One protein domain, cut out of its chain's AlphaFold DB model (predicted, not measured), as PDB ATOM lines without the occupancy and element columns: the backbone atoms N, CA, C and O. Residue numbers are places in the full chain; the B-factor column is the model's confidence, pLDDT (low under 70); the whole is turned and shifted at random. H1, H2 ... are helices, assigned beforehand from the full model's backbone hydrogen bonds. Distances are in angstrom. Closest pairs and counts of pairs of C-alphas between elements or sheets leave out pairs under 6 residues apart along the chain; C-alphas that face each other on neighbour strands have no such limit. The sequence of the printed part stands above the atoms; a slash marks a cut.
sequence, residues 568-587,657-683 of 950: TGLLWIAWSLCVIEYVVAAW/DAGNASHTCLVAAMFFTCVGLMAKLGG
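Overview. This is residues 568 to 587 and 657 to 683 of the 950 residues of the protein "Vacuolar membrane-associated protein IML1" of Hondaea fermentalgiana (UniProt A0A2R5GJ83). Two long helices, H1 and H2, cross near their middles as a slanted X, meeting loosely at one place, with residues 582 to 587 of H1 and, at the two ends of H2, residues 657 to 663 and 676 to 683, of which 676 to 681 belong to H2, sticking out free. The longer one, H2, makes the long axis. The printed part has 47 residues, with H1 then H2 and no named strand: all helix. It is loose, with a radius of gyration of the C-alphas of 12.2 A, and spans 40 by 17 by 17 A.

Along the chain. Find C-alpha 568 at (208.683, 208.392, 236.216); from there H1, residues 568 to 587, runs 28.5 A. H2, residues 657 to 681, runs 36.5 A to C-alpha 681 at (232.174, 186.634, 229.625).

Arrangement. Look at Leu 577 and Ala 668, whose C-alphas are the closest of H1 and H2, 7.0 A apart. The helices only just touch, with 3 pairs of C-alphas within 8 A, through residues 573 to 581 and 664 to 672 alone. They run the same way at a steep tilt of 42 degrees. Every O i to N i+4 pair is within hydrogen-bond range in H1, and 20 of 21 in H2.

Size, cuts and confidence. The C-alphas farthest apart, of Asp 657 and Gly 683, are 40.2 A apart. Residues 588 to 656 are not printed; C-alphas 587 and 657 stand 31.4 A apart across the cut. Model confidence is under 70 at residues 568 to 587.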
ATOM      1  N   THR A 568     209.327 208.767 237.487       45.00
ATOM      2  CA  THR A 568     208.683 208.392 236.216       45.00
ATOM      3  C   THR A 568     209.636 208.521 235.030       45.00
ATOM      4  O   THR A 568     209.660 207.621 234.192       45.00
ATOM      5  N   GLY A 569     210.496 209.546 234.998       49.47
ATOM      6  CA  GLY A 569     211.568 209.674 234.006       49.47
ATOM      7  C   GLY A 569     212.540 208.488 234.023       49.47
ATOM      8  O   GLY A 569     212.797 207.884 232.982       49.47
ATOM      9  N   LEU A 570     213.015 208.077 235.205       46.12
ATOM     10  CA  LEU A 570     213.900 206.911 235.353       46.12
ATOM     11  C   LEU A 570     213.238 205.596 234.907       46.12
ATOM     12  O   LEU A 570     213.896 204.768 234.276       46.12
ATOM     13  N   LEU A 571     211.940 205.410 235.171       47.03
ATOM     14  CA  LEU A 571     211.171 204.263 234.668       47.03
ATOM     15  C   LEU A 571     211.005 204.293 233.141       47.03
ATOM     16  O   LEU A 571     211.126 203.252 232.495       47.03
ATOM     17  N   TRP A 572     210.777 205.469 232.552       46.00
ATOM     18  CA  TRP A 572     210.661 205.636 231.098       46.00
ATOM     19  C   TRP A 572     211.990 205.354 230.382       46.00
ATOM     20  O   TRP A 572     212.012 204.671 229.355       46.00
ATOM     21  N   ILE A 573     213.109 205.797 230.968       44.66
ATOM     22  CA  ILE A 573     214.470 205.476 230.516       44.66
ATOM     23  C   ILE A 573     214.723 203.966 230.618       44.66
ATOM     24  O   ILE A 573     215.150 203.361 229.638       44.66
ATOM     25  N   ALA A 574     214.416 203.331 231.755       45.25
ATOM     26  CA  ALA A 574     214.608 201.890 231.938       45.25
ATOM     27  C   ALA A 574     213.793 201.055 230.933       45.25
ATOM     28  O   ALA A 574     214.337 200.150 230.300       45.25
ATOM     29  N   TRP A 575     212.515 201.390 230.727       56.22
ATOM     30  CA  TRP A 575     211.654 200.720 229.748       56.22
ATOM     31  C   TRP A 575     212.177 200.884 228.314       56.22
ATOM     32  O   TRP A 575     212.323 199.897 227.591       56.22
ATOM     33  N   SER A 576     212.550 202.110 227.932       44.75
ATOM     34  CA  SER A 576     213.128 202.404 226.614       44.75
ATOM     35  C   SER A 576     214.440 201.648 226.382       44.75
ATOM     36  O   SER A 576     214.658 201.105 225.300       44.75
ATOM     37  N   LEU A 577     215.298 201.546 227.403       45.25
ATOM     38  CA  LEU A 577     216.546 200.785 227.329       45.25
ATOM     39  C   LEU A 577     216.305 199.283 227.170       45.25
ATOM     40  O   LEU A 577     216.985 198.675 226.348       45.25
ATOM     41  N   CYS A 578     215.320 198.695 227.854       50.06
ATOM     42  CA  CYS A 578     214.953 197.292 227.638       50.06
ATOM     43  C   CYS A 578     214.419 197.040 226.217       50.06
ATOM     44  O   CYS A 578     214.777 196.036 225.604       50.06
ATOM     45  N   VAL A 579     213.617 197.953 225.652       51.25
ATOM     46  CA  VAL A 579     213.139 197.841 224.259       51.25
ATOM     47  C   VAL A 579     214.297 197.967 223.258       51.25
ATOM     48  O   VAL A 579     214.361 197.207 222.290       51.25
ATOM     49  N   ILE A 580     215.258 198.865 223.492       44.00
ATOM     50  CA  ILE A 580     216.431 199.035 222.616       44.00
ATOM     51  C   ILE A 580     217.411 197.858 222.753       44.00
ATOM     52  O   ILE A 580     217.887 197.350 221.738       44.00
ATOM     53  N   GLU A 581     217.682 197.372 223.968       47.81
ATOM     54  CA  GLU A 581     218.463 196.151 224.221       47.81
ATOM     55  C   GLU A 581     217.870 194.959 223.464       47.81
ATOM     56  O   GLU A 581     218.590 194.232 222.775       47.81
ATOM     57  N   TYR A 582     216.546 194.822 223.523       47.94
ATOM     58  CA  TYR A 582     215.798 193.790 222.825       47.94
ATOM     59  C   TYR A 582     215.932 193.892 221.295       47.94
ATOM     60  O   TYR A 582     216.312 192.918 220.640       47.94
ATOM     61  N   VAL A 583     215.706 195.076 220.710       45.62
ATOM     62  CA  VAL A 583     215.848 195.303 219.257       45.62
ATOM     63  C   VAL A 583     217.289 195.068 218.788       45.62
ATOM     64  O   VAL A 583     217.506 194.437 217.752       45.62
ATOM     65  N   VAL A 584     218.293 195.496 219.559       49.12
ATOM     66  CA  VAL A 584     219.712 195.261 219.238       49.12
ATOM     67  C   VAL A 584     220.069 193.771 219.332       49.12
ATOM     68  O   VAL A 584     220.792 193.269 218.468       49.12
ATOM     69  N   ALA A 585     219.536 193.032 220.312       53.44
ATOM     70  CA  ALA A 585     219.717 191.583 220.428       53.44
ATOM     71  C   ALA A 585     219.037 190.808 219.281       53.44
ATOM     72  O   ALA A 585     219.628 189.873 218.723       53.44
ATOM     73  N   ALA A 586     217.837 191.224 218.867       43.91
ATOM     74  CA  ALA A 586     217.148 190.689 217.695       43.91
ATOM     75  C   ALA A 586     217.962 190.937 216.409       43.91
ATOM     76  O   ALA A 586     218.175 190.022 215.611       43.91
ATOM     77  N   TRP A 587     218.517 192.141 216.235       40.19
ATOM     78  CA  TRP A 587     219.336 192.486 215.067       40.19
ATOM     79  C   TRP A 587     220.657 191.694 215.028       40.19
ATOM     80  O   TRP A 587     221.035 191.155 213.983       40.19
ATOM     81  N   ASP A 657     218.572 221.375 230.509       87.25
ATOM     82  CA  ASP A 657     218.064 220.347 229.589       87.25
ATOM     83  C   ASP A 657     219.177 219.642 228.804       87.25
ATOM     84  O   ASP A 657     219.187 218.410 228.705       87.25
ATOM     85  N   ALA A 658     220.179 220.386 228.322       86.69
ATOM     86  CA  ALA A 658     221.379 219.794 227.730       86.69
ATOM     87  C   ALA A 658     222.121 218.885 228.733       86.69
ATOM     88  O   ALA A 658     222.590 217.799 228.370       86.69
ATOM     89  N   GLY A 659     222.170 219.283 230.009       94.12
ATOM     90  CA  GLY A 659     222.669 218.471 231.116       94.12
ATOM     91  C   GLY A 659     221.898 217.156 231.271       94.12
ATOM     92  O   GLY A 659     222.502 216.081 231.198       94.12
ATOM     93  N   ASN A 660     220.572 217.223 231.401       91.50
ATOM     94  CA  ASN A 660     219.687 216.068 231.581       91.50
ATOM     95  C   ASN A 660     219.748 215.081 230.400       91.50
ATOM     96  O   ASN A 660     219.834 213.862 230.602       91.50
ATOM     97  N   ALA A 661     219.784 215.594 229.167       90.75
ATOM     98  CA  ALA A 661     219.980 214.787 227.965       90.75
ATOM     99  C   ALA A 661     221.351 214.086 227.968       90.75
ATOM    100  O   ALA A 661     221.435 212.877 227.735       90.75
ATOM    101  N   SER A 662     222.429 214.810 228.300       91.44
ATOM    102  CA  SER A 662     223.782 214.236 228.355       91.44
ATOM    103  C   SER A 662     223.918 213.141 229.422       91.44
ATOM    104  O   SER A 662     224.501 212.086 229.153       91.44
ATOM    105  N   HIS A 663     223.310 213.333 230.598       94.06
ATOM    106  CA  HIS A 663     223.296 212.352 231.681       94.06
ATOM    107  C   HIS A 663     222.516 211.088 231.289       94.06
ATOM    108  O   HIS A 663     223.000 209.972 231.486       94.06
ATOM    109  N   THR A 664     221.352 211.249 230.653       93.06
ATOM    110  CA  THR A 664     220.538 210.130 230.148       93.06
ATOM    111  C   THR A 664     221.306 209.295 229.119       93.06
ATOM    112  O   THR A 664     221.375 208.068 229.233       93.06
ATOM    113  N   CYS A 665     221.971 209.950 228.162       93.50
ATOM    114  CA  CYS A 665     222.832 209.290 227.178       93.50
ATOM    115  C   CYS A 665     224.042 208.582 227.817       93.50
ATOM    116  O   CYS A 665     224.417 207.494 227.377       93.50
ATOM    117  N   LEU A 666     224.637 209.152 228.871       95.12
ATOM    118  CA  LEU A 666     225.749 208.532 229.598       95.12
ATOM    119  C   LEU A 666     225.310 207.260 230.340       95.12
ATOM    120  O   LEU A 666     225.975 206.228 230.225       95.12
ATOM    121  N   VAL A 667     224.175 207.301 231.046       95.31
ATOM    122  CA  VAL A 667     223.602 206.132 231.740       95.31
ATOM    123  C   VAL A 667     223.261 205.019 230.742       95.31
ATOM    124  O   VAL A 667     223.624 203.861 230.966       95.31
ATOM    125  N   ALA A 668     222.664 205.365 229.597       93.31
ATOM    126  CA  ALA A 668     222.414 204.432 228.498       93.31
ATOM    127  C   ALA A 668     223.712 203.779 227.979       93.31
ATOM    128  O   ALA A 668     223.802 202.554 227.862       93.31
ATOM    129  N   ALA A 669     224.751 204.578 227.714       94.00
ATOM    130  CA  ALA A 669     226.042 204.083 227.236       94.00
ATOM    131  C   ALA A 669     226.744 203.167 228.259       94.00
ATOM    132  O   ALA A 669     227.344 202.155 227.879       94.00
ATOM    133  N   MET A 670     226.641 203.474 229.557       94.88
ATOM    134  CA  MET A 670     227.135 202.608 230.633       94.88
ATOM    135  C   MET A 670     226.383 201.271 230.670       94.88
ATOM    136  O   MET A 670     227.029 200.222 230.718       94.88
ATOM    137  N   PHE A 671     225.050 201.285 230.563       94.38
ATOM    138  CA  PHE A 671     224.230 200.072 230.521       94.38
ATOM    139  C   PHE A 671     224.627 199.150 229.354       94.38
ATOM    140  O   PHE A 671     225.005 197.997 229.576       94.38
ATOM    141  N   PHE A 672     224.676 199.667 228.120       93.44
ATOM    142  CA  PHE A 672     225.102 198.874 226.959       93.44
ATOM    143  C   PHE A 672     226.563 198.405 227.046       93.44
ATOM    144  O   PHE A 672     226.901 197.329 226.544       93.44
ATOM    145  N   THR A 673     227.436 199.144 227.739       93.25
ATOM    146  CA  THR A 673     228.813 198.701 228.020       93.25
ATOM    147  C   THR A 673     228.843 197.495 228.970       93.25
ATOM    148  O   THR A 673     229.627 196.566 228.751       93.25
ATOM    149  N   CYS A 674     227.962 197.450 229.976       93.44
ATOM    150  CA  CYS A 674     227.790 196.293 230.860       93.44
ATOM    151  C   CYS A 674     227.208 195.074 230.119       93.44
ATOM    152  O   CYS A 674     227.745 193.972 230.252       93.44
ATOM    153  N   VAL A 675     226.197 195.255 229.262       89.50
ATOM    154  CA  VAL A 675     225.670 194.177 228.395       89.50
ATOM    155  C   VAL A 675     226.768 193.649 227.453       89.50
ATOM    156  O   VAL A 675     226.991 192.440 227.336       89.50
ATOM    157  N   GLY A 676     227.567 194.546 226.866       90.88
ATOM    158  CA  GLY A 676     228.740 194.199 226.056       90.88
ATOM    159  C   GLY A 676     229.869 193.488 226.822       90.88
ATOM    160  O   GLY A 676     230.713 192.831 226.202       90.88
ATOM    161  N   LEU A 677     229.902 193.573 228.156       91.38
ATOM    162  CA  LEU A 677     230.806 192.790 229.002       91.38
ATOM    163  C   LEU A 677     230.297 191.351 229.185       91.38
ATOM    164  O   LEU A 677     231.097 190.421 229.083       91.38
ATOM    165  N   MET A 678     228.987 191.148 229.348       85.62
ATOM    166  CA  MET A 678     228.370 189.811 229.429       85.62
ATOM    167  C   MET A 678     228.648 188.982 228.165       85.62
ATOM    168  O   MET A 678     229.024 187.812 228.254       85.62
ATOM    169  N   ALA A 679     228.596 189.609 226.985       86.06
ATOM    170  CA  ALA A 679     228.981 188.970 225.723       86.06
ATOM    171  C   ALA A 679     230.454 188.498 225.697       86.06
ATOM    172  O   ALA A 679     230.761 187.460 225.110       86.06
ATOM    173  N   LYS A 680     231.372 189.215 226.364       87.88
ATOM    174  CA  LYS A 680     232.787 188.810 226.504       87.88
ATOM    175  C   LYS A 680     232.963 187.691 227.533       87.88
ATOM    176  O   LYS A 680     233.756 186.782 227.296       87.88
ATOM    177  N   LEU A 681     232.205 187.716 228.632       85.25
ATOM    178  CA  LEU A 681     232.174 186.634 229.625       85.25
ATOM    179  C   LEU A 681     231.671 185.313 229.014       85.25
ATOM    180  O   LEU A 681     232.182 184.253 229.367       85.25
ATOM    181  N   GLY A 682     230.787 185.373 228.012       79.44
ATOM    182  CA  GLY A 682     230.377 184.222 227.193       79.44
ATOM    183  C   GLY A 682     231.518 183.507 226.451       79.44
ATOM    184  O   GLY A 682     231.357 182.351 226.064       79.44
ATOM    185  N   GLY A 683     232.671 184.163 226.270       78.38
ATOM    186  CA  GLY A 683     233.890 183.577 225.700       78.38
ATOM    187  C   GLY A 683     234.925 183.100 226.730       78.38
ATOM    188  O   GLY A 683     235.976 182.593 226.337       78.38
TER     189      GLY A 683